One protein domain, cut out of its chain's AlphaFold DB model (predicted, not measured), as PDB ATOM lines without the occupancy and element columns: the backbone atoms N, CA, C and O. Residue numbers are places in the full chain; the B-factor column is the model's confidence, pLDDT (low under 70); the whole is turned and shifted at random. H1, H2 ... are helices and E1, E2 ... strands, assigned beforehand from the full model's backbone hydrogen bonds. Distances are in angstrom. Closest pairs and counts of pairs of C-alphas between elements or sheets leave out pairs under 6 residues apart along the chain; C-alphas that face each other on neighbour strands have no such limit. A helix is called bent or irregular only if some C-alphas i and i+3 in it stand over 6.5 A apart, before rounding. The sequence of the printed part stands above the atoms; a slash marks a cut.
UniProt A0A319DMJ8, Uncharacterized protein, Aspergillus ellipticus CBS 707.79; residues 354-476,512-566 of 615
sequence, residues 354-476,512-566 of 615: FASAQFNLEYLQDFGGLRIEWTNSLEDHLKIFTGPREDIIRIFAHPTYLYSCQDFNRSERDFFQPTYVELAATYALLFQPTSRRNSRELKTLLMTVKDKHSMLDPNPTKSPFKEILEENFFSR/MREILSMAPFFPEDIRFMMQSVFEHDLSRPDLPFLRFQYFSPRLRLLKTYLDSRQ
ATOM      1  N   PHE A 354       9.382  87.995  -8.498       91.88
ATOM      2  CA  PHE A 354       9.260  88.154  -9.945       91.88
ATOM      3  C   PHE A 354       7.963  88.878 -10.306       91.88
ATOM      4  O   PHE A 354       6.997  88.849  -9.536       91.88
ATOM      5  N   ALA A 355       7.926  89.487 -11.491       90.25
ATOM      6  CA  ALA A 355       6.716  90.129 -11.980       90.25
ATOM      7  C   ALA A 355       5.749  89.088 -12.562       90.25
ATOM      8  O   ALA A 355       6.083  88.396 -13.525       90.25
ATOM      9  N   SER A 356       4.533  88.994 -12.018       88.25
ATOM     10  CA  SER A 356       3.549  87.979 -12.442       88.25
ATOM     11  C   SER A 356       3.208  88.068 -13.934       88.25
ATOM     12  O   SER A 356       3.100  87.055 -14.623       88.25
ATOM     13  N   ALA A 357       3.153  89.291 -14.463       85.31
ATOM     14  CA  ALA A 357       2.868  89.574 -15.867       85.31
ATOM     15  C   ALA A 357       3.920  89.037 -16.860       85.31
ATOM     16  O   ALA A 357       3.644  89.007 -18.056       85.31
ATOM     17  N   GLN A 358       5.109  88.629 -16.401       89.25
ATOM     18  CA  GLN A 358       6.160  88.053 -17.253       89.25
ATOM     19  C   GLN A 358       6.048  86.527 -17.390       89.25
ATOM     20  O   GLN A 358       6.786  85.920 -18.156       89.25
ATOM     21  N   PHE A 359       5.156  85.892 -16.628       91.50
ATOM     22  CA  PHE A 359       5.069  84.434 -16.528       91.50
ATOM     23  C   PHE A 359       3.777  83.867 -17.132       91.50
ATOM     24  O   PHE A 359       3.528  82.671 -17.007       91.50
ATOM     25  N   ASN A 360       2.964  84.692 -17.800       91.25
ATOM     26  CA  ASN A 360       1.823  84.194 -18.568       91.25
ATOM     27  C   ASN A 360       2.268  83.597 -19.912       91.25
ATOM     28  O   ASN A 360       3.331  83.930 -20.437       91.25
ATOM     29  N   LEU A 361       1.433  82.734 -20.485       91.12
ATOM     30  CA  LEU A 361       1.745  82.012 -21.718       91.12
ATOM     31  C   LEU A 361       2.056  82.919 -22.903       91.12
ATOM     32  O   LEU A 361       2.984  82.615 -23.648       91.12
ATOM     33  N   GLU A 362       1.326  84.024 -23.063       90.44
ATOM     34  CA  GLU A 362       1.593  84.985 -24.133       90.44
ATOM     35  C   GLU A 362       3.023  85.523 -24.035       90.44
ATOM     36  O   GLU A 362       3.746  85.502 -25.026       90.44
ATOM     37  N   TYR A 363       3.469  85.929 -22.847       92.12
ATOM     38  CA  TYR A 363       4.830  86.418 -22.651       92.12
ATOM     39  C   TYR A 363       5.870  85.310 -22.869       92.12
ATOM     40  O   TYR A 363       6.883  85.525 -23.535       92.12
ATOM     41  N   LEU A 364       5.619  84.105 -22.350       93.31
ATOM     42  CA  LEU A 364       6.528  82.967 -22.505       93.31
ATOM     43  C   LEU A 364       6.712  82.562 -23.977       93.31
ATOM     44  O   LEU A 364       7.835  82.277 -24.391       93.31
ATOM     45  N   GLN A 365       5.639  82.577 -24.767       91.44
ATOM     46  CA  GLN A 365       5.668  82.249 -26.193       91.44
ATOM     47  C   GLN A 365       6.208  83.411 -27.035       91.44
ATOM     48  O   GLN A 365       7.167  83.234 -27.782       91.44
ATOM     49  N   ASP A 366       5.608  84.598 -26.914       91.00
ATOM     50  CA  ASP A 366       5.863  85.724 -27.817       91.00
ATOM     51  C   ASP A 366       7.193  86.429 -27.513       91.00
ATOM     52  O   ASP A 366       7.832  86.923 -28.438       91.00
ATOM     53  N   PHE A 367       7.605  86.500 -26.240       92.38
ATOM     54  CA  PHE A 367       8.889  87.084 -25.834       92.38
ATOM     55  C   PHE A 367       9.928  86.013 -25.489       92.38
ATOM     56  O   PHE A 367      11.071  86.079 -25.937       92.38
ATOM     57  N   GLY A 368       9.544  85.012 -24.692       91.44
ATOM     58  CA  GLY A 368      10.461  83.952 -24.271       91.44
ATOM     59  C   GLY A 368      10.871  83.002 -25.402       91.44
ATOM     60  O   GLY A 368      11.859  82.278 -25.250       91.44
ATOM     61  N   GLY A 369      10.130  82.988 -26.517       91.12
ATOM     62  CA  GLY A 369      10.333  82.038 -27.611       91.12
ATOM     63  C   GLY A 369      10.176  80.586 -27.156       91.12
ATOM     64  O   GLY A 369      10.793  79.694 -27.739       91.12
ATOM     65  N   LEU A 370       9.427  80.358 -26.070       92.00
ATOM     66  CA  LEU A 370       9.226  79.037 -25.496       92.00
ATOM     67  C   LEU A 370       8.034  78.362 -26.156       92.00
ATOM     68  O   LEU A 370       6.911  78.873 -26.129       92.00
ATOM     69  N   ARG A 371       8.250  77.151 -26.664       89.88
ATOM     70  CA  ARG A 371       7.153  76.269 -27.044       89.88
ATOM     71  C   ARG A 371       6.559  75.621 -25.798       89.88
ATOM     72  O   ARG A 371       7.284  75.086 -24.962       89.88
ATOM     73  N   ILE A 372       5.235  75.629 -25.703       87.75
ATOM     74  CA  ILE A 372       4.507  74.978 -24.615       87.75
ATOM     75  C   ILE A 372       4.243  73.520 -24.982       87.75
ATOM     76  O   ILE A 372       3.698  73.234 -26.048       87.75
ATOM     77  N   GLU A 373       4.594  72.604 -24.086       87.94
ATOM     78  CA  GLU A 373       4.287  71.183 -24.222       87.94
ATOM     79  C   GLU A 373       3.587  70.642 -22.975       87.94
ATOM     80  O   GLU A 373       3.936  70.990 -21.849       87.94
ATOM     81  N   TRP A 374       2.617  69.749 -23.160       87.69
ATOM     82  CA  TRP A 374       1.992  69.038 -22.047       87.69
ATOM     83  C   TRP A 374       2.844  67.851 -21.614       87.69
ATOM     84  O   TRP A 374       3.333  67.101 -22.457       87.69
ATOM     85  N   THR A 375       2.974  67.656 -20.306       87.94
ATOM     86  CA  THR A 375       3.668  66.517 -19.708       87.94
ATOM     87  C   THR A 375       2.769  65.773 -18.728       87.94
ATOM     88  O   THR A 375       1.964  66.368 -18.011       87.94
ATOM     89  N   ASN A 376       2.957  64.458 -18.655       86.44
ATOM     90  CA  ASN A 376       2.311  63.595 -17.667       86.44
ATOM     91  C   ASN A 376       3.187  63.406 -16.414       86.44
ATOM     92  O   ASN A 376       2.928  62.500 -15.628       86.44
ATOM     93  N   SER A 377       4.236  64.219 -16.256       87.88
ATOM     94  CA  SER A 377       5.163  64.188 -15.125       87.88
ATOM     95  C   SER A 377       5.134  65.513 -14.368       87.88
ATOM     96  O   SER A 377       5.419  66.575 -14.927       87.88
ATOM     97  N   LEU A 378       4.815  65.459 -13.078       89.44
ATOM     98  CA  LEU A 378       4.825  66.633 -12.206       89.44
ATOM     99  C   LEU A 378       6.240  67.207 -12.039       89.44
ATOM    100  O   LEU A 378       6.428  68.424 -11.935       89.44
ATOM    101  N   GLU A 379       7.261  66.353 -12.056       87.12
ATOM    102  CA  GLU A 379       8.664  66.759 -12.019       87.12
ATOM    103  C   GLU A 379       9.080  67.641 -13.194       87.12
ATOM    104  O   GLU A 379       9.997  68.447 -13.049       87.12
ATOM    105  N   ASP A 380       8.406  67.530 -14.333       90.38
ATOM    106  CA  ASP A 380       8.687  68.338 -15.516       90.38
ATOM    107  C   ASP A 380       7.918  69.654 -15.566       90.38
ATOM    108  O   ASP A 380       8.245  70.518 -16.379       90.38
ATOM    109  N   HIS A 381       6.941  69.847 -14.680       93.44
ATOM    110  CA  HIS A 381       6.166  71.078 -14.625       93.44
ATOM    111  C   HIS A 381       7.078  72.307 -14.479       93.44
ATOM    112  O   HIS A 381       7.870  72.373 -13.538       93.44
ATOM    113  N   LEU A 382       6.967  73.274 -15.394       94.50
ATOM    114  CA  LEU A 382       7.778  74.495 -15.491       94.50
ATOM    115  C   LEU A 382       9.280  74.282 -15.750       94.50
ATOM    116  O   LEU A 382      10.050  75.240 -15.661       94.50
ATOM    117  N   LYS A 383       9.733  73.065 -16.080       92.56
ATOM    118  CA  LYS A 383      11.118  72.857 -16.527       92.56
ATOM    119  C   LYS A 383      11.284  73.328 -17.972       92.56
ATOM    120  O   LYS A 383      10.412  73.091 -18.812       92.56
ATOM    121  N   ILE A 384      12.428  73.963 -18.240       91.94
ATOM    122  CA  ILE A 384      12.840  74.395 -19.578       91.94
ATOM    123  C   ILE A 384      13.816  73.374 -20.151       91.94
ATOM    124  O   ILE A 384      14.798  73.003 -19.502       91.94
ATOM    125  N   PHE A 385      13.558  72.963 -21.380       88.56
ATOM    126  CA  PHE A 385      14.353  72.013 -22.136       88.56
ATOM    127  C   PHE A 385      14.897  72.683 -23.387       88.56
ATOM    128  O   PHE A 385      14.154  73.353 -24.105       88.56
ATOM    129  N   THR A 386      16.178  72.466 -23.678       85.56
ATOM    130  CA  THR A 386      16.766  72.934 -24.935       85.56
ATOM    131  C   THR A 386      16.301  72.031 -26.071       85.56
ATOM    132  O   THR A 386      16.651  70.850 -26.114       85.56
ATOM    133  N   GLY A 387      15.495  72.568 -26.986       78.62
ATOM    134  CA  GLY A 387      15.061  71.846 -28.177       78.62
ATOM    135  C   GLY A 387      15.967  72.107 -29.388       78.62
ATOM    136  O   GLY A 387      16.772  73.035 -29.388       78.62
ATOM    137  N   PRO A 388      15.839  71.317 -30.474       75.06
ATOM    138  CA  PRO A 388      16.676  71.469 -31.670       75.06
ATOM    139  C   PRO A 388      16.381  72.742 -32.473       75.06
ATOM    140  O   PRO A 388      17.173  73.128 -33.327       75.06
ATOM    141  N   ARG A 389      15.201  73.336 -32.268       79.00
ATOM    142  CA  ARG A 389      14.724  74.532 -32.977       79.00
ATOM    143  C   ARG A 389      14.348  75.643 -32.009       79.00
ATOM    144  O   ARG A 389      14.723  76.785 -32.225       79.00
ATOM    145  N   GLU A 390      13.618  75.285 -30.960       84.38
ATOM    146  CA  GLU A 390      13.080  76.204 -29.962       84.38
ATOM    147  C   GLU A 390      13.231  75.574 -28.582       84.38
ATOM    148  O   GLU A 390      13.178  74.346 -28.447       84.38
ATOM    149  N   ASP A 391      13.410  76.418 -27.571       90.81
ATOM    150  CA  ASP A 391      13.376  75.995 -26.179       90.81
ATOM    151  C   ASP A 391      11.930  75.669 -25.786       90.81
ATOM    152  O   ASP A 391      10.968  76.245 -26.298       90.81
ATOM    153  N   ILE A 392      11.763  74.700 -24.897       90.38
ATOM    154  CA  ILE A 392      10.461  74.119 -24.577       90.38
ATOM    155  C   ILE A 392      10.218  74.260 -23.084       90.38
ATOM    156  O   ILE A 392      11.078  73.885 -22.293       90.38
ATOM    157  N   ILE A 393       9.031  74.712 -22.692       92.62
ATOM    158  CA  ILE A 393       8.551  74.627 -21.311       92.62
ATOM    159  C   ILE A 393       7.426  73.601 -21.218       92.62
ATOM    160  O   ILE A 393       6.506  73.584 -22.040       92.62
ATOM    161  N   ARG A 394       7.500  72.732 -20.208       91.44
ATOM    162  CA  ARG A 394       6.488  71.696 -19.989       91.44
ATOM    163  C   ARG A 394       5.480  72.090 -18.916       91.44
ATOM    164  O   ARG A 394       5.848  72.585 -17.854       91.44
ATOM    165  N   ILE A 395       4.203  71.836 -19.179       92.62
ATOM    166  CA  ILE A 395       3.080  72.084 -18.269       92.62
ATOM    167  C   ILE A 395       2.423  70.746 -17.942       92.62
ATOM    168  O   ILE A 395       2.220  69.914 -18.821       92.62
ATOM    169  N   PHE A 396       2.116  70.515 -16.668       92.06
ATOM    170  CA  PHE A 396       1.592  69.232 -16.221       92.06
ATOM    171  C   PHE A 396       0.127  69.113 -16.643       92.06
ATOM    172  O   PHE A 396      -0.618  70.081 -16.557       92.06
ATOM    173  N   ALA A 397      -0.277  67.956 -17.156       88.25
ATOM    174  CA  ALA A 397      -1.601  67.778 -17.751       88.25
ATOM    175  C   ALA A 397      -2.671  67.287 -16.768       88.25
ATOM    176  O   ALA A 397      -3.857  67.435 -17.052       88.25
ATOM    177  N   HIS A 398      -2.262  66.693 -15.642       88.12
ATOM    178  CA  HIS A 398      -3.145  65.896 -14.785       88.12
ATOM    179  C   HIS A 398      -3.217  66.408 -13.343       88.12
ATOM    180  O   HIS A 398      -2.928  65.651 -12.419       88.12
ATOM    181  N   PRO A 399      -3.545  67.686 -13.092       85.81
ATOM    182  CA  PRO A 399      -3.539  68.229 -11.736       85.81
ATOM    183  C   PRO A 399      -4.434  67.484 -10.739       85.81
ATOM    184  O   PRO A 399      -4.096  67.433  -9.556       85.81
ATOM    185  N   THR A 400      -5.510  66.836 -11.193       79.06
ATOM    186  CA  THR A 400      -6.376  66.007 -10.336       79.06
ATOM    187  C   THR A 400      -5.670  64.775  -9.783       79.06
ATOM    188  O   THR A 400      -6.112  64.214  -8.785       79.06
ATOM    189  N   TYR A 401      -4.523  64.385 -10.354       82.06
ATOM    190  CA  TYR A 401      -3.615  63.402  -9.759       82.06
ATOM    191  C   TYR A 401      -3.285  63.722  -8.302       82.06
ATOM    192  O   TYR A 401      -3.216  62.816  -7.475       82.06
ATOM    193  N   LEU A 402      -3.164  65.003  -7.951       76.75
ATOM    194  CA  LEU A 402      -2.855  65.408  -6.584       76.75
ATOM    195  C   LEU A 402      -3.977  65.085  -5.583       76.75
ATOM    196  O   LEU A 402      -3.694  65.001  -4.388       76.75
ATOM    197  N   TYR A 403      -5.207  64.807  -6.035       72.25
ATOM    198  CA  TYR A 403      -6.267  64.280  -5.166       72.25
ATOM    199  C   TYR A 403      -5.964  62.867  -4.665       72.25
ATOM    200  O   TYR A 403      -6.395  62.495  -3.574       72.25
ATOM    201  N   SER A 404      -5.196  62.082  -5.426       66.31
ATOM    202  CA  SER A 404      -4.767  60.744  -5.011       66.31
ATOM    203  C   SER A 404      -3.619  60.784  -3.993       66.31
ATOM    204  O   SER A 404      -3.409  59.794  -3.300       66.31
ATOM    205  N   CYS A 405      -2.925  61.930  -3.859       57.81
ATOM    206  CA  CYS A 405      -1.718  62.194  -3.044       57.81
ATOM    207  C   CYS A 405      -0.716  61.035  -3.011       57.81
ATOM    208  O   CYS A 405      -0.154  60.715  -1.964       57.81
ATOM    209  N   GLN A 406      -0.531  60.373  -4.146       61.22
ATOM    210  CA  GLN A 406       0.490  59.352  -4.295       61.22
ATOM    211  C   GLN A 406       1.784  60.073  -4.684       61.22
ATOM    212  O   GLN A 406       1.940  60.502  -5.824       61.22
ATOM    213  N   ASP A 407       2.694  60.281  -3.733       63.16
ATOM    214  CA  ASP A 407       4.106  60.434  -4.083       63.16
ATOM    215  C   ASP A 407       4.813  59.145  -3.700       63.16
ATOM    216  O   ASP A 407       4.976  58.830  -2.520       63.16
ATOM    217  N   PHE A 408       5.190  58.379  -4.717       62.34
ATOM    218  CA  PHE A 408       5.971  57.172  -4.515       62.34
ATOM    219  C   PHE A 408       7.412  57.490  -4.131       62.34
ATOM    220  O   PHE A 408       8.091  56.622  -3.617       62.34
ATOM    221  N   ASN A 409       7.885  58.719  -4.321       61.22
ATOM    222  CA  ASN A 409       9.291  59.048  -4.161       61.22
ATOM    223  C   ASN A 409       9.642  59.659  -2.803       61.22
ATOM    224  O   ASN A 409      10.812  59.972  -2.630       61.22
ATOM    225  N   ARG A 410       8.697  59.924  -1.878       62.81
ATOM    226  CA  ARG A 410       9.004  60.553  -0.569       62.81
ATOM    227  C   ARG A 410       8.012  60.182   0.531       62.81
ATOM    228  O   ARG A 410       6.835  60.499   0.419       62.81
ATOM    229  N   SER A 411       8.496  59.623   1.644       53.97
ATOM    230  CA  SER A 411       7.670  59.159   2.779       53.97
ATOM    231  C   SER A 411       7.145  60.239   3.733       53.97
ATOM    232  O   SER A 411       6.184  60.008   4.464       53.97
ATOM    233  N   GLU A 412       7.755  61.422   3.739       53.91
ATOM    234  CA  GLU A 412       7.432  62.486   4.703       53.91
ATOM    235  C   GLU A 412       6.589  63.624   4.109       53.91
ATOM    236  O   GLU A 412       6.210  64.556   4.819       53.91
ATOM    237  N   ARG A 413       6.304  63.597   2.800       52.97
ATOM    238  CA  ARG A 413       5.615  64.709   2.133       52.97
ATOM    239  C   ARG A 413       4.150  64.408   1.911       52.97
ATOM    240  O   ARG A 413       3.780  63.690   0.990       52.97
ATOM    241  N   ASP A 414       3.312  65.086   2.680       54.28
ATOM    242  CA  ASP A 414       1.924  65.272   2.296       54.28
ATOM    243  C   ASP A 414       1.860  66.318   1.164       54.28
ATOM    244  O   ASP A 414       1.935  67.528   1.394       54.28
ATOM    245  N   PHE A 415       1.777  65.866  -0.094       55.53
ATOM    246  CA  PHE A 415       1.617  66.745  -1.272       55.53
ATOM    247  C   PHE A 415       0.337  67.577  -1.228       55.53
ATOM    248  O   PHE A 415       0.160  68.499  -2.031       55.53
ATOM    249  N   PHE A 416      -0.567  67.222  -0.321       56.00
ATOM    250  CA  PHE A 416      -1.965  67.561  -0.421       56.00
ATOM    251  C   PHE A 416      -2.256  69.044  -0.298       56.00
ATOM    252  O   PHE A 416      -3.190  69.513  -0.941       56.00
ATOM    253  N   GLN A 417      -1.453  69.798   0.459       62.06
ATOM    254  CA  GLN A 417      -1.708  71.227   0.621       62.06
ATOM    255  C   GLN A 417      -0.672  72.128  -0.056       62.06
ATOM    256  O   GLN A 417      -1.093  72.954  -0.866       62.06
ATOM    257  N   PRO A 418       0.651  71.997   0.169       71.94
ATOM    258  CA  PRO A 418       1.604  72.933  -0.428       71.94
ATOM    259  C   PRO A 418       1.671  72.777  -1.948       71.94
ATOM    260  O   PRO A 418       1.424  73.733  -2.675       71.94
ATOM    261  N   THR A 419       1.913  71.563  -2.449       78.69
ATOM    262  CA  THR A 419       2.111  71.343  -3.888       78.69
ATOM    263  C   THR A 419       0.831  71.557  -4.688       78.69
ATOM    264  O   THR A 419       0.897  72.127  -5.771       78.69
ATOM    265  N   TYR A 420      -0.331  71.152  -4.167       82.31
ATOM    266  CA  TYR A 420      -1.624  71.407  -4.814       82.31
ATOM    267  C   TYR A 420      -1.916  72.904  -4.956       82.31
ATOM    268  O   TYR A 420      -2.197  73.373  -6.059       82.31
ATOM    269  N   VAL A 421      -1.789  73.665  -3.863       83.25
ATOM    270  CA  VAL A 421      -2.020  75.120  -3.863       83.25
ATOM    271  C   VAL A 421      -1.002  75.834  -4.746       83.25
ATOM    272  O   VAL A 421      -1.346  76.777  -5.456       83.25
ATOM    273  N   GLU A 422       0.255  75.396  -4.722       89.31
ATOM    274  CA  GLU A 422       1.279  75.944  -5.602       89.31
ATOM    275  C   GLU A 422       1.007  75.627  -7.070       89.31
ATOM    276  O   GLU A 422       1.135  76.523  -7.899       89.31
ATOM    277  N   LEU A 423       0.595  74.399  -7.396       91.00
ATOM    278  CA  LEU A 423       0.263  74.000  -8.762       91.00
ATOM    279  C   LEU A 423      -0.924  74.821  -9.292       91.00
ATOM    280  O   LEU A 423      -0.848  75.381 -10.387       91.00
ATOM    281  N   ALA A 424      -1.981  74.978  -8.493       89.56
ATOM    282  CA  ALA A 424      -3.095  75.869  -8.813       89.56
ATOM    283  C   ALA A 424      -2.603  77.307  -9.067       89.56
ATOM    284  O   ALA A 424      -2.875  77.904 -10.111       89.56
ATOM    285  N   ALA A 425      -1.768  77.845  -8.174       91.25
ATOM    286  CA  ALA A 425      -1.197  79.178  -8.338       91.25
ATOM    287  C   ALA A 425      -0.313  79.305  -9.595       91.25
ATOM    288  O   ALA A 425      -0.297  80.369 -10.215       91.25
ATOM    289  N   THR A 426       0.399  78.248 -10.005       94.50
ATOM    290  CA  THR A 426       1.170  78.251 -11.258       94.50
ATOM    291  C   THR A 426       0.276  78.243 -12.496       94.50
ATOM    292  O   THR A 426       0.578  78.966 -13.441       94.50
ATOM    293  N   TYR A 427      -0.860  77.538 -12.500       93.56
ATOM    294  CA  TYR A 427      -1.824  77.661 -13.601       93.56
ATOM    295  C   TYR A 427      -2.439  79.051 -13.659       93.56
ATOM    296  O   TYR A 427      -2.518  79.636 -14.737       93.56
ATOM    297  N   ALA A 428      -2.806  79.615 -12.509       91.88
ATOM    298  CA  ALA A 428      -3.308  80.979 -12.441       91.88
ATOM    299  C   ALA A 428      -2.301  81.988 -13.012       91.88
ATOM    300  O   ALA A 428      -2.696  82.950 -13.664       91.88
ATOM    301  N   LEU A 429      -1.005  81.750 -12.791       92.81
ATOM    302  CA  LEU A 429       0.085  82.568 -13.313       92.81
ATOM    303  C   LEU A 429       0.222  82.434 -14.834       92.81
ATOM    304  O   LEU A 429       0.275  83.440 -15.539       92.81
ATOM    305  N   LEU A 430       0.248  81.198 -15.332       92.75
ATOM    306  CA  LEU A 430       0.409  80.894 -16.753       92.75
ATOM    307  C   LEU A 430      -0.784  81.403 -17.576       92.75
ATOM    308  O   LEU A 430      -0.609  82.002 -18.634       92.75
ATOM    309  N   PHE A 431      -2.001  81.201 -17.081       90.56
ATOM    310  CA  PHE A 431      -3.236  81.444 -17.825       90.56
ATOM    311  C   PHE A 431      -3.918  82.777 -17.491       90.56
ATOM    312  O   PHE A 431      -5.057  83.009 -17.899       90.56
ATOM    313  N   GLN A 432      -3.236  83.672 -16.771       86.62
ATOM    314  CA  GLN A 432      -3.773  84.988 -16.435       86.62
ATOM    315  C   GLN A 432      -4.074  85.803 -17.706       86.62
ATOM    316  O   GLN A 432      -3.230  85.841 -18.602       86.62
ATOM    317  N   PRO A 433      -5.215  86.511 -17.802       86.44
ATOM    318  CA  PRO A 433      -5.491  87.382 -18.940       86.44
ATOM    319  C   PRO A 433      -4.504  88.555 -19.013       86.44
ATOM    320  O   PRO A 433      -4.235  89.226 -18.010       86.44
ATOM    321  N   THR A 434      -4.026  88.839 -20.221       82.31
ATOM    322  CA  THR A 434      -3.075  89.916 -20.540       82.31
ATOM    323  C   THR A 434      -3.762  91.249 -20.847       82.31
ATOM    324  O   THR A 434      -3.217  92.324 -20.571       82.31
ATOM    325  N   SER A 435      -4.988  91.211 -21.369       84.88
ATOM    326  CA  SER A 435      -5.786  92.389 -21.685       84.88
ATOM    327  C   SER A 435      -6.157  93.142 -20.418       84.88
ATOM    328  O   SER A 435      -6.824  92.617 -19.531       84.88
ATOM    329  N   ARG A 436      -5.847  94.445 -20.378       83.75
ATOM    330  CA  ARG A 436      -6.248  95.335 -19.270       83.75
ATOM    331  C   ARG A 436      -7.743  95.264 -18.959       83.75
ATOM    332  O   ARG A 436      -8.119  95.501 -17.814       83.75
ATOM    333  N   ARG A 437      -8.588  95.012 -19.965       88.62
ATOM    334  CA  ARG A 437     -10.031  94.844 -19.772       88.62
ATOM    335  C   ARG A 437     -10.310  93.542 -19.022       88.62
ATOM    336  O   ARG A 437     -10.881  93.600 -17.938       88.62
ATOM    337  N   ASN A 438      -9.823  92.419 -19.539       86.19
ATOM    338  CA  ASN A 438     -10.035  91.097 -18.954       86.19
ATOM    339  C   ASN A 438      -9.415  90.986 -17.554       86.19
ATOM    340  O   ASN A 438     -10.052  90.465 -16.646       86.19
ATOM    341  N   SER A 439      -8.227  91.555 -17.317       85.06
ATOM    342  CA  SER A 439      -7.623  91.582 -15.978       85.06
ATOM    343  C   SER A 439      -8.453  92.410 -14.981       85.06
ATOM    344  O   SER A 439      -8.526  92.066 -13.803       85.06
ATOM    345  N   ARG A 440      -9.102  93.503 -15.421       86.25
ATOM    346  CA  ARG A 440     -10.020  94.293 -14.570       86.25
ATOM    347  C   ARG A 440     -11.320  93.546 -14.286       86.25
ATOM    348  O   ARG A 440     -11.808  93.609 -13.157       86.25
ATOM    349  N   GLU A 441     -11.867  92.859 -15.282       87.31
ATOM    350  CA  GLU A 441     -13.057  92.019 -15.123       87.31
ATOM    351  C   GLU A 441     -12.768  90.859 -14.159       87.31
ATOM    352  O   GLU A 441     -13.494  90.694 -13.180       87.31
ATOM    353  N   LEU A 442     -11.640  90.160 -14.333       85.94
ATOM    354  CA  LEU A 442     -11.168  89.119 -13.417       85.94
ATOM    355  C   LEU A 442     -11.012  89.648 -11.986       85.94
ATOM    356  O   LEU A 442     -11.492  89.032 -11.039       85.94
ATOM    357  N   LYS A 443     -10.404  90.827 -11.810       85.75
ATOM    358  CA  LYS A 443     -10.259  91.452 -10.485       85.75
ATOM    359  C   LYS A 443     -11.608  91.780  -9.843       85.75
ATOM    360  O   LYS A 443     -11.783  91.574  -8.645       85.75
ATOM    361  N   THR A 444     -12.561  92.274 -10.632       87.25
ATOM    362  CA  THR A 444     -13.930  92.556 -10.169       87.25
ATOM    363  C   THR A 444     -14.638  91.273  -9.722       87.25
ATOM    364  O   THR A 444     -15.281  91.260  -8.669       87.25
ATOM    365  N   LEU A 445     -14.480  90.181 -10.477       84.62
ATOM    366  CA  LEU A 445     -15.003  88.867 -10.097       84.62
ATOM    367  C   LEU A 445     -14.379  88.371  -8.791       84.62
ATOM    368  O   LEU A 445     -15.112  88.034  -7.866       84.62
ATOM    369  N   LEU A 446     -13.048  88.403  -8.683       83.00
ATOM    370  CA  LEU A 446     -12.309  87.987  -7.486       83.00
ATOM    371  C   LEU A 446     -12.748  88.755  -6.229       83.00
ATOM    372  O   LEU A 446     -12.931  88.158  -5.171       83.00
ATOM    373  N   MET A 447     -12.960  90.072  -6.343       82.81
ATOM    374  CA  MET A 447     -13.498  90.884  -5.243       82.81
ATOM    375  C   MET A 447     -14.907  90.430  -4.846       82.81
ATOM    376  O   MET A 447     -15.174  90.208  -3.671       82.81
ATOM    377  N   THR A 448     -15.777  90.204  -5.833       81.38
ATOM    378  CA  THR A 448     -17.162  89.767  -5.598       81.38
ATOM    379  C   THR A 448     -17.233  88.395  -4.918       81.38
ATOM    380  O   THR A 448     -18.068  88.186  -4.039       81.38
ATOM    381  N   VAL A 449     -16.362  87.462  -5.314       74.44
ATOM    382  CA  VAL A 449     -16.229  86.119  -4.719       74.44
ATOM    383  C   VAL A 449     -15.806  86.216  -3.262       74.44
ATOM    384  O   VAL A 449     -16.431  85.619  -2.385       74.44
ATOM    385  N   LYS A 450     -14.766  87.015  -3.003       75.88
ATOM    386  CA  LYS A 450     -14.215  87.211  -1.664       75.88
ATOM    387  C   LYS A 450     -15.247  87.799  -0.703       75.88
ATOM    388  O   LYS A 450     -15.326  87.346   0.434       75.88
ATOM    389  N   ASP A 451     -16.051  88.750  -1.171       75.12
ATOM    390  CA  ASP A 451     -17.072  89.413  -0.356       75.12
ATOM    391  C   ASP A 451     -18.257  88.496  -0.026       75.12
ATOM    392  O   ASP A 451     -18.856  88.605   1.043       75.12
ATOM    393  N   LYS A 452     -18.611  87.582  -0.935       71.81
ATOM    394  CA  LYS A 452     -19.771  86.694  -0.766       71.81
ATOM    395  C   LYS A 452     -19.453  85.386  -0.051       71.81
ATOM    396  O   LYS A 452     -20.386  84.640   0.237       71.81
ATOM    397  N   HIS A 453     -18.174  85.080   0.191       64.88
ATOM    398  CA  HIS A 453     -17.721  83.746   0.609       64.88
ATOM    399  C   HIS A 453     -18.314  82.612  -0.257       64.88
ATOM    400  O   HIS A 453     -18.436  81.476   0.191       64.88
ATOM    401  N   SER A 454     -18.711  82.928  -1.495       63.41
ATOM    402  CA  SER A 454     -19.302  81.988  -2.439       63.41
ATOM    403  C   SER A 454     -18.254  81.649  -3.481       63.41
ATOM    404  O   SER A 454     -17.783  82.558  -4.170       63.41
ATOM    405  N   MET A 455     -17.909  80.372  -3.607       62.16
ATOM    406  CA  MET A 455     -17.031  79.905  -4.673       62.16
ATOM    407  C   MET A 455     -17.672  80.176  -6.040       62.16
ATOM    408  O   MET A 455     -18.895  80.140  -6.198       62.16
ATOM    409  N   LEU A 456     -16.835  80.539  -7.006       69.00
ATOM    410  CA  LEU A 456     -17.251  80.851  -8.363       69.00
ATOM    411  C   LEU A 456     -17.248  79.546  -9.164       69.00
ATOM    412  O   LEU A 456     -16.201  78.919  -9.247       69.00
ATOM    413  N   ASP A 457     -18.372  79.165  -9.770       70.81
ATOM    414  CA  ASP A 457     -18.402  78.124 -10.807       70.81
ATOM    415  C   ASP A 457     -18.124  78.803 -12.161       70.81
ATOM    416  O   ASP A 457     -19.010  79.493 -12.699       70.81
ATOM    417  N   PRO A 458     -16.888  78.727 -12.698       72.12
ATOM    418  CA  PRO A 458     -16.551  79.403 -13.933       72.12
ATOM    419  C   PRO A 458     -17.201  78.683 -15.109       72.12
ATOM    420  O   PRO A 458     -16.630  77.770 -15.699       72.12
ATOM    421  N   ASN A 459     -18.389  79.137 -15.508       79.69
ATOM    422  CA  ASN A 459     -19.024  78.636 -16.717       79.69
ATOM    423  C   ASN A 459     -18.333  79.240 -17.957       79.69
ATOM    424  O   ASN A 459     -18.559  80.418 -18.258       79.69
ATOM    425  N   PRO A 460     -17.569  78.454 -18.740       75.56
ATOM    426  CA  PRO A 460     -16.758  78.972 -19.843       75.56
ATOM    427  C   PRO A 460     -17.594  79.499 -21.015       75.56
ATOM    428  O   PRO A 460     -17.066  80.151 -21.911       75.56
ATOM    429  N   THR A 461     -18.903  79.238 -21.029       79.88
ATOM    430  CA  THR A 461     -19.816  79.726 -22.072       79.88
ATOM    431  C   THR A 461     -20.414  81.096 -21.749       79.88
ATOM    432  O   THR A 461     -20.932  81.764 -22.646       79.88
ATOM    433  N   LYS A 462     -20.334  81.547 -20.489       83.19
ATOM    434  CA  LYS A 462     -20.949  82.796 -20.020       83.19
ATOM    435  C   LYS A 462     -19.918  83.925 -19.952       83.19
ATOM    436  O   LYS A 462     -18.781  83.723 -19.539       83.19
ATOM    437  N   SER A 463     -20.313  85.140 -20.328       81.81
ATOM    438  CA  SER A 463     -19.505  86.345 -20.071       81.81
ATOM    439  C   SER A 463     -19.555  86.690 -18.569       81.81
ATOM    440  O   SER A 463     -20.606  86.487 -17.949       81.81
ATOM    441  N   PRO A 464     -18.453  87.165 -17.953       84.31
ATOM    442  CA  PRO A 464     -17.152  87.480 -18.563       84.31
ATOM    443  C   PRO A 464     -16.153  86.305 -18.599       84.31
ATOM    444  O   PRO A 464     -15.075  86.441 -19.170       84.31
ATOM    445  N   PHE A 465     -16.493  85.132 -18.046       84.12
ATOM    446  CA  PHE A 465     -15.603  83.958 -17.991       84.12
ATOM    447  C   PHE A 465     -15.064  83.547 -19.353       84.12
ATOM    448  O   PHE A 465     -13.866  83.316 -19.498       84.12
ATOM    449  N   LYS A 466     -15.948  83.506 -20.354       85.25
ATOM    450  CA  LYS A 466     -15.572  83.219 -21.734       85.25
ATOM    451  C   LYS A 466     -14.479  84.173 -22.217       85.25
ATOM    452  O   LYS A 466     -13.439  83.726 -22.671       85.25
ATOM    453  N   GLU A 467     -14.687  85.481 -22.086       85.44
ATOM    454  CA  GLU A 467     -13.749  86.502 -22.580       85.44
ATOM    455  C   GLU A 467     -12.384  86.423 -21.881       85.44
ATOM    456  O   GLU A 467     -11.353  86.591 -22.530       85.44
ATOM    457  N   ILE A 468     -12.379  86.110 -20.582       84.56
ATOM    458  CA  ILE A 468     -11.161  85.941 -19.782       84.56
ATOM    459  C   ILE A 468     -10.379  84.693 -20.211       84.56
ATOM    460  O   ILE A 468      -9.160  84.757 -20.370       84.56
ATOM    461  N   LEU A 469     -11.063  83.565 -20.406       84.62
ATOM    462  CA  LEU A 469     -10.423  82.295 -20.746       84.62
ATOM    463  C   LEU A 469     -10.017  82.211 -22.227       84.62
ATOM    464  O   LEU A 469      -9.033  81.553 -22.551       84.62
ATOM    465  N   GLU A 470     -10.715  82.894 -23.136       84.19
ATOM    466  CA  GLU A 470     -10.393  82.865 -24.574       84.19
ATOM    467  C   GLU A 470      -8.996  83.425 -24.886       84.19
ATOM    468  O   GLU A 470      -8.317  82.921 -25.778       84.19
ATOM    469  N   GLU A 471      -8.528  84.425 -24.133       80.94
ATOM    470  CA  GLU A 471      -7.267  85.114 -24.428       80.94
ATOM    471  C   GLU A 471      -6.040  84.205 -24.284       80.94
ATOM    472  O   GLU A 471      -5.315  84.028 -25.255       80.94
ATOM    473  N   ASN A 472      -5.831  83.584 -23.118       80.19
ATOM    474  CA  ASN A 472      -4.640  82.761 -22.858       80.19
ATOM    475  C   ASN A 472      -4.946  81.272 -22.678       80.19
ATOM    476  O   ASN A 472      -4.149  80.432 -23.089       80.19
ATOM    477  N   PHE A 473      -6.095  80.918 -22.104       80.62
ATOM    478  CA  PHE A 473      -6.416  79.526 -21.799       80.62
ATOM    479  C   PHE A 473      -6.852  78.756 -23.055       80.62
ATOM    480  O   PHE A 473      -6.283  77.712 -23.368       80.62
ATOM    481  N   PHE A 474      -7.803  79.293 -23.829       80.50
ATOM    482  CA  PHE A 474      -8.353  78.579 -24.984       80.50
ATOM    483  C   PHE A 474      -7.611  78.787 -26.308       80.50
ATOM    484  O   PHE A 474      -7.680  77.898 -27.158       80.50
ATOM    485  N   SER A 475      -6.926  79.921 -26.505       80.06
ATOM    486  CA  SER A 475      -6.307  80.247 -27.803       80.06
ATOM    487  C   SER A 475      -4.813  79.916 -27.911       80.06
ATOM    488  O   SER A 475      -4.333  79.654 -29.013       80.06
ATOM    489  N   ARG A 476      -4.074  79.912 -26.791       79.75
ATOM    490  CA  ARG A 476      -2.603  79.768 -26.777       79.75
ATOM    491  C   ARG A 476      -2.115  78.367 -26.409       79.75
ATOM    492  O   ARG A 476      -0.956  78.042 -26.676       79.75
ATOM    493  N   MET A 512      -7.971  74.425 -27.046       75.88
ATOM    494  CA  MET A 512      -8.768  73.958 -25.910       75.88
ATOM    495  C   MET A 512     -10.260  74.326 -25.989       75.88
ATOM    496  O   MET A 512     -11.099  73.606 -25.445       75.88
ATOM    497  N   ARG A 513     -10.619  75.359 -26.766       75.00
ATOM    498  CA  ARG A 513     -12.020  75.692 -27.094       75.00
ATOM    499  C   ARG A 513     -12.799  74.547 -27.747       75.00
ATOM    500  O   ARG A 513     -14.015  74.507 -27.604       75.00
ATOM    501  N   GLU A 514     -12.143  73.631 -28.461       73.06
ATOM    502  CA  GLU A 514     -12.851  72.525 -29.116       73.06
ATOM    503  C   GLU A 514     -13.410  71.531 -28.088       73.06
ATOM    504  O   GLU A 514     -14.515  71.031 -28.290       73.06
ATOM    505  N   ILE A 515     -12.758  71.324 -26.930       65.88
ATOM    506  CA  ILE A 515     -13.351  70.519 -25.839       65.88
ATOM    507  C   ILE A 515     -14.682  71.102 -25.397       65.88
ATOM    508  O   ILE A 515     -15.623  70.340 -25.180       65.88
ATOM    509  N   LEU A 516     -14.781  72.437 -25.311       65.94
ATOM    510  CA  LEU A 516     -16.025  73.082 -24.899       65.94
ATOM    511  C   LEU A 516     -17.198  72.737 -25.813       65.94
ATOM    512  O   LEU A 516     -18.345  72.763 -25.381       65.94
ATOM    513  N   SER A 517     -16.903  72.444 -27.079       69.81
ATOM    514  CA  SER A 517     -17.907  72.068 -28.066       69.81
ATOM    515  C   SER A 517     -18.183  70.566 -28.136       69.81
ATOM    516  O   SER A 517     -19.240  70.186 -28.631       69.81
ATOM    517  N   MET A 518     -17.257  69.722 -27.666       64.81
ATOM    518  CA  MET A 518     -17.311  68.266 -27.863       64.81
ATOM    519  C   MET A 518     -17.811  67.487 -26.645       64.81
ATOM    520  O   MET A 518     -18.398  66.424 -26.822       64.81
ATOM    521  N   ALA A 519     -17.581  67.974 -25.423       66.88
ATOM    522  CA  ALA A 519     -17.909  67.226 -24.213       66.88
ATOM    523  C   ALA A 519     -19.082  67.867 -23.450       66.88
ATOM    524  O   ALA A 519     -19.040  69.070 -23.185       66.88
ATOM    525  N   PRO A 520     -20.103  67.085 -23.042       64.56
ATOM    526  CA  PRO A 520     -21.177  67.593 -22.188       64.56
ATOM    527  C   PRO A 520     -20.654  68.007 -20.800       64.56
ATOM    528  O   PRO A 520     -21.220  68.898 -20.171       64.56
ATOM    529  N   PHE A 521     -19.533  67.413 -20.367       72.31
ATOM    530  CA  PHE A 521     -18.836  67.706 -19.115       72.31
ATOM    531  C   PHE A 521     -17.338  67.875 -19.389       72.31
ATOM    532  O   PHE A 521     -16.735  67.070 -20.100       72.31
ATOM    533  N   PHE A 522     -16.715  68.919 -18.842       72.50
ATOM    534  CA  PHE A 522     -15.270  69.116 -18.991       72.50
ATOM    535  C   PHE A 522     -14.501  68.110 -18.125       72.50
ATOM    536  O   PHE A 522     -14.958  67.806 -17.020       72.50
ATOM    537  N   PRO A 523     -13.321  67.631 -18.566       80.12
ATOM    538  CA  PRO A 523     -12.400  66.939 -17.675       80.12
ATOM    539  C   PRO A 523     -12.120  67.786 -16.436       80.12
ATOM    540  O   PRO A 523     -11.888  68.992 -16.536       80.12
ATOM    541  N   GLU A 524     -12.083  67.138 -15.283       83.00
ATOM    542  CA  GLU A 524     -11.844  67.777 -13.992       83.00
ATOM    543  C   GLU A 524     -10.458  68.431 -13.956       83.00
ATOM    544  O   GLU A 524     -10.297  69.500 -13.385       83.00
ATOM    545  N   ASP A 525      -9.477  67.864 -14.668       84.56
ATOM    546  CA  ASP A 525      -8.166  68.487 -14.877       84.56
ATOM    547  C   ASP A 525      -8.282  69.890 -15.498       84.56
ATOM    548  O   ASP A 525      -7.649  70.836 -15.035       84.56
ATOM    549  N   ILE A 526      -9.123  70.046 -16.526       84.12
ATOM    550  CA  ILE A 526      -9.347  71.329 -17.205       84.12
ATOM    551  C   ILE A 526     -10.144  72.271 -16.302       84.12
ATOM    552  O   ILE A 526      -9.796  73.448 -16.195       84.12
ATOM    553  N   ARG A 527     -11.173  71.753 -15.616       82.88
ATOM    554  CA  ARG A 527     -11.954  72.521 -14.639       82.88
ATOM    555  C   ARG A 527     -11.052  73.084 -13.543       82.88
ATOM    556  O   ARG A 527     -11.128  74.277 -13.270       82.88
ATOM    557  N   PHE A 528     -10.153  72.269 -12.999       85.69
ATOM    558  CA  PHE A 528      -9.181  72.682 -11.995       85.69
ATOM    559  C   PHE A 528      -8.286  73.820 -12.496       85.69
ATOM    560  O   PHE A 528      -8.106  74.825 -11.805       85.69
ATOM    561  N   MET A 529      -7.739  73.707 -13.713       87.25
ATOM    562  CA  MET A 529      -6.908  74.773 -14.285       87.25
ATOM    563  C   MET A 529      -7.708  76.066 -14.504       87.25
ATOM    564  O   MET A 529      -7.199  77.150 -14.229       87.25
ATOM    565  N   MET A 530      -8.964  75.967 -14.954       85.50
ATOM    566  CA  MET A 530      -9.856  77.122 -15.106       85.50
ATOM    567  C   MET A 530     -10.155  77.777 -13.758       85.50
ATOM    568  O   MET A 530      -9.970  78.983 -13.618       85.50
ATOM    569  N   GLN A 531     -10.582  76.997 -12.763       84.56
ATOM    570  CA  GLN A 531     -10.869  77.471 -11.405       84.56
ATOM    571  C   GLN A 531      -9.647  78.149 -10.787       84.56
ATOM    572  O   GLN A 531      -9.771  79.241 -10.238       84.56
ATOM    573  N   SER A 532      -8.453  77.591 -11.000       87.56
ATOM    574  CA  SER A 532      -7.196  78.179 -10.531       87.56
ATOM    575  C   SER A 532      -7.032  79.645 -10.962       87.56
ATOM    576  O   SER A 532      -6.620  80.479 -10.154       87.56
ATOM    577  N   VAL A 533      -7.420  80.002 -12.197       87.88
ATOM    578  CA  VAL A 533      -7.374  81.392 -12.705       87.88
ATOM    579  C   VAL A 533      -8.291  82.329 -11.908       87.88
ATOM    580  O   VAL A 533      -7.960  83.501 -11.723       87.88
ATOM    581  N   PHE A 534      -9.428  81.826 -11.424       84.94
ATOM    582  CA  PHE A 534     -10.449  82.602 -10.714       84.94
ATOM    583  C   PHE A 534     -10.365  82.515  -9.188       84.94
ATOM    584  O   PHE A 534     -11.089  83.243  -8.514       84.94
ATOM    585  N   GLU A 535      -9.506  81.666  -8.633       81.88
ATOM    586  CA  GLU A 535      -9.334  81.516  -7.183       81.88
ATOM    587  C   GLU A 535      -8.063  82.200  -6.672       81.88
ATOM    588  O   GLU A 535      -8.007  82.679  -5.534       81.88
ATOM    589  N   HIS A 536      -7.036  82.314  -7.516       82.50
ATOM    590  CA  HIS A 536      -5.763  82.896  -7.120       82.50
ATOM    591  C   HIS A 536      -5.637  84.361  -7.534       82.50
ATOM    592  O   HIS A 536      -5.352  84.700  -8.681       82.50
ATOM    593  N   ASP A 537      -5.736  85.253  -6.546       78.62
ATOM    594  CA  ASP A 537      -5.387  86.656  -6.744       78.62
ATOM    595  C   ASP A 537      -3.862  86.819  -6.914       78.62
ATOM    596  O   ASP A 537      -3.074  86.739  -5.959       78.62
ATOM    597  N   LEU A 538      -3.455  87.043  -8.166       79.88
ATOM    598  CA  LEU A 538      -2.094  87.390  -8.580       79.88
ATOM    599  C   LEU A 538      -1.979  88.869  -8.992       79.88
ATOM    600  O   LEU A 538      -1.042  89.249  -9.689       79.88
ATOM    601  N   SER A 539      -2.908  89.728  -8.550       69.25
ATOM    602  CA  SER A 539      -2.930  91.166  -8.881       69.25
ATOM    603  C   SER A 539      -1.739  91.953  -8.330       69.25
ATOM    604  O   SER A 539      -1.599  93.143  -8.626       69.25
ATOM    605  N   ARG A 540      -0.912  91.339  -7.476       77.44
ATOM    606  CA  ARG A 540       0.320  91.966  -6.999       77.44
ATOM    607  C   ARG A 540       1.328  91.999  -8.151       77.44
ATOM    608  O   ARG A 540       1.549  90.954  -8.757       77.44
ATOM    609  N   PRO A 541       1.930  93.168  -8.440       77.56
ATOM    610  CA  PRO A 541       2.895  93.295  -9.524       77.56
ATOM    611  C   PRO A 541       4.097  92.379  -9.296       77.56
ATOM    612  O   PRO A 541       4.500  91.706 -10.235       77.56
ATOM    613  N   ASP A 542       4.562  92.271  -8.046       86.50
ATOM    614  CA  ASP A 542       5.672  91.409  -7.649       86.50
ATOM    615  C   ASP A 542       5.185  90.278  -6.738       86.50
ATOM    616  O   ASP A 542       4.568  90.506  -5.688       86.50
ATOM    617  N   LEU A 543       5.474  89.041  -7.136       89.69
ATOM    618  CA  LEU A 543       5.179  87.838  -6.368       89.69
ATOM    619  C   LEU A 543       6.465  87.271  -5.763       89.69
ATOM    620  O   LEU A 543       7.440  87.070  -6.487       89.69
ATOM    621  N   PRO A 544       6.495  86.979  -4.452       90.44
ATOM    622  CA  PRO A 544       7.656  86.358  -3.833       90.44
ATOM    623  C   PRO A 544       7.759  84.890  -4.252       90.44
ATOM    624  O   PRO A 544       6.778  84.146  -4.169       90.44
ATOM    625  N   PHE A 545       8.965  84.437  -4.599       90.50
ATOM    626  CA  PHE A 545       9.217  83.021  -4.894       90.50
ATOM    627  C   PHE A 545       8.905  82.110  -3.703       90.50
ATOM    628  O   PHE A 545       8.506  80.973  -3.899       90.50
ATOM    629  N   LEU A 546       9.014  82.619  -2.470       87.94
ATOM    630  CA  LEU A 546       8.707  81.870  -1.246       87.94
ATOM    631  C   LEU A 546       7.246  81.377  -1.180       87.94
ATOM    632  O   LEU A 546       6.948  80.456  -0.426       87.94
ATOM    633  N   ARG A 547       6.336  81.961  -1.977       86.62
ATOM    634  CA  ARG A 547       4.960  81.458  -2.135       86.62
ATOM    635  C   ARG A 547       4.911  80.091  -2.833       86.62
ATOM    636  O   ARG A 547       3.912  79.397  -2.702       86.62
ATOM    637  N   PHE A 548       5.971  79.733  -3.553       89.50
ATOM    638  CA  PHE A 548       6.110  78.507  -4.325       89.50
ATOM    639  C   PHE A 548       7.258  77.664  -3.752       89.50
ATOM    640  O   PHE A 548       8.334  77.631  -4.323       89.50
ATOM    641  N   GLN A 549       7.104  77.020  -2.600       85.25
ATOM    642  CA  GLN A 549       8.187  76.242  -1.985       85.25
ATOM    643  C   GLN A 549       8.693  75.111  -2.891       85.25
ATOM    644  O   GLN A 549       9.900  74.894  -2.990       85.25
ATOM    645  N   TYR A 550       7.784  74.414  -3.572       85.38
ATOM    646  CA  TYR A 550       8.114  73.321  -4.479       85.38
ATOM    647  C   TYR A 550       8.543  73.834  -5.861       85.38
ATOM    648  O   TYR A 550       9.565  73.395  -6.391       85.38
ATOM    649  N   PHE A 551       7.805  74.785  -6.446       91.75
ATOM    650  CA  PHE A 551       8.096  75.271  -7.806       91.75
ATOM    651  C   PHE A 551       9.048  76.480  -7.872       91.75
ATOM    652  O   PHE A 551       9.464  76.848  -8.972       91.75
ATOM    653  N   SER A 552       9.465  77.071  -6.742       92.19
ATOM    654  CA  SER A 552      10.382  78.231  -6.686       92.19
ATOM    655  C   SER A 552      11.652  78.021  -7.502       92.19
ATOM    656  O   SER A 552      11.933  78.887  -8.328       92.19
ATOM    657  N   PRO A 553      12.406  76.910  -7.351       91.81
ATOM    658  CA  PRO A 553      13.616  76.701  -8.148       91.81
ATOM    659  C   PRO A 553      13.359  76.804  -9.659       91.81
ATOM    660  O   PRO A 553      14.095  77.460 -10.391       91.81
ATOM    661  N   ARG A 554      12.246  76.232 -10.137       93.69
ATOM    662  CA  ARG A 554      11.873  76.230 -11.563       93.69
ATOM    663  C   ARG A 554      11.430  77.614 -12.030       93.69
ATOM    664  O   ARG A 554      11.856  78.069 -13.086       93.69
ATOM    665  N   LEU A 555      10.656  78.328 -11.213       95.31
ATOM    666  CA  LEU A 555      10.268  79.713 -11.496       95.31
ATOM    667  C   LEU A 555      11.485  80.657 -11.511       95.31
ATOM    668  O   LEU A 555      11.539  81.570 -12.329       95.31
ATOM    669  N   ARG A 556      12.486  80.432 -10.651       94.94
ATOM    670  CA  ARG A 556      13.748  81.194 -10.632       94.94
ATOM    671  C   ARG A 556      14.599  80.931 -11.868       94.94
ATOM    672  O   ARG A 556      15.190  81.868 -12.406       94.94
ATOM    673  N   LEU A 557      14.661  79.679 -12.318       94.06
ATOM    674  CA  LEU A 557      15.295  79.320 -13.588       94.06
ATOM    675  C   LEU A 557      14.572  79.985 -14.759       94.06
ATOM    676  O   LEU A 557      15.224  80.588 -15.606       94.06
ATOM    677  N   LEU A 558      13.237  79.960 -14.764       95.25
ATOM    678  CA  LEU A 558      12.429  80.616 -15.787       95.25
ATOM    679  C   LEU A 558      12.620  82.134 -15.802       95.25
ATOM    680  O   LEU A 558      12.800  82.707 -16.872       95.25
ATOM    681  N   LYS A 559      12.690  82.781 -14.634       95.00
ATOM    682  CA  LYS A 559      13.064  84.198 -14.541       95.00
ATOM    683  C   LYS A 559      14.433  84.446 -15.164       95.00
ATOM    684  O   LYS A 559      14.558  85.313 -16.013       95.00
ATOM    685  N   THR A 560      15.437  83.659 -14.784       94.75
ATOM    686  CA  THR A 560      16.807  83.820 -15.302       94.75
ATOM    687  C   THR A 560      16.857  83.628 -16.814       94.75
ATOM    688  O   THR A 560      17.518  84.393 -17.512       94.75
ATOM    689  N   TYR A 561      16.116  82.645 -17.331       94.75
ATOM    690  CA  TYR A 561      15.956  82.430 -18.763       94.75
ATOM    691  C   TYR A 561      15.384  83.680 -19.439       94.75
ATOM    692  O   TYR A 561      16.000  84.209 -20.365       94.75
ATOM    693  N   LEU A 562      14.258  84.198 -18.939       93.44
ATOM    694  CA  LEU A 562      13.621  85.391 -19.491       93.44
ATOM    695  C   LEU A 562      14.528  86.617 -19.388       93.44
ATOM    696  O   LEU A 562      14.644  87.337 -20.367       93.44
ATOM    697  N   ASP A 563      15.208  86.837 -18.262       92.38
ATOM    698  CA  ASP A 563      16.134  87.956 -18.036       92.38
ATOM    699  C   ASP A 563      17.345  87.904 -18.979       92.38
ATOM    700  O   ASP A 563      17.802  88.938 -19.465       92.38
ATOM    701  N   SER A 564      17.829  86.702 -19.303       91.81
ATOM    702  CA  SER A 564      18.949  86.511 -20.231       91.81
ATOM    703  C   SER A 564      18.588  86.775 -21.699       91.81
ATOM    704  O   SER A 564      19.477  87.017 -22.520       91.81
ATOM    705  N   ARG A 565      17.295  86.747 -22.051       90.94
ATOM    706  CA  ARG A 565      16.828  86.962 -23.424       90.94
ATOM    707  C   ARG A 565      16.836  88.450 -23.788       90.94
ATOM    708  O   ARG A 565      16.377  89.308 -23.032       90.94
ATOM    709  N   GLN A 566      17.337  88.734 -24.989       89.69
ATOM    710  CA  GLN A 566      17.284  90.047 -25.636       89.69
ATOM    711  C   GLN A 566      16.232  90.019 -26.750       89.69
ATOM    712  O   GLN A 566      16.233  89.046 -27.515       89.69
TER     713      GLN A 566
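Overview. This is residues 354 to 476 and 512 to 566 of the 615 residues of an uncharacterized protein of Aspergillus ellipticus CBS 707.79 (UniProt A0A319DMJ8). A small wall of two parallel strands, E1 and E2, stands at one side of a rounded body of crossed helices. Near the body's middle H3 and H7 cross and pack on each other; H4 crosses one end of H7, while H5 runs between H4 and H1, and H8 lies at another side, touching no helix. The printed part has 178 residues, in the order H1 E1 E2 H2 H3 H4 H5 H6 H7 E3 H8, and is mostly helix. It is compact, with a radius of gyration of the C-alphas of 16.2 A and spans of 43 by 40 by 35 A.

Along the chain. E1 is residues 370 to 375, 14.9 A long, and E2 is 391 to 396, 16.8 A. H1, residues 361 to 366, begins at C-alpha 361 (1.745, 82.012, -21.718). H2 is 399 to 404; H3, 418 to 430, is 18.2 A long. H4, 436 to 452, is the longest helix at 24.5 A. H5, 465 to 476, is 16.2 A long and irregular, but only just: C-alphas 471 and 474 are 6.6 A apart. H6 is 513 to 518; H7, 524 to 535, is 15.5 A long. E3 is 542 to 544. H8, 552 to 564, is 18.0 A long and ends at C-alpha 564 (18.949, 86.511, -20.231).

Arrangement. E1 and E2 are parallel at 33 degrees, with N 373 and O 393 at 3.0 A and N 395 and O 373 at 2.8 A, within hydrogen-bond range. E2 and H3 are near each other. H3 touches H7 with residues 424 to 429 alone, about perpendicular at 77 degrees; the closest C-alphas, of Ala 428 and Val 533, are 4.1 A apart. H7 touches H4 about perpendicular at 89 degrees, closest at the C-alphas of Leu 446 and Phe 534, 6.5 A. H4 touches H5 at a steep tilt of 51 degrees, opposite ways, closest at Asn 438 and Ile 468, C-alphas 5.3 A apart. H5 touches H1, and only just touches H6 with 3 pairs of C-alphas within 8 A. H2 touches H7, closest at the C-alphas of Thr 400 and Asp 525, 5.5 A. H8 and H3 are apart. E3 pairs with no named strand, but residues 354 to 355 pair with 542 to 543. In H1, H3, H4 and H8 every O i to N i+4 pair is within hydrogen-bond range; H7 has 6 of 8, H6 1 of 2, H5 3 of 8 with 2 of 9 O i to N i+3 pairs, and H2 0 of 2 with 3 of 3.

Size, cuts and confidence. Residues 477 to 511 are not printed, and C-alphas 476 and 512 are 8.5 A apart across this cut. The links E1 to E2, H2 to H3 and H4 to H5 are long. The mean pLDDT of the printed part is 82.6; residues 404 to 417, 453 to 456, 515 to 520 and 539 are under 70.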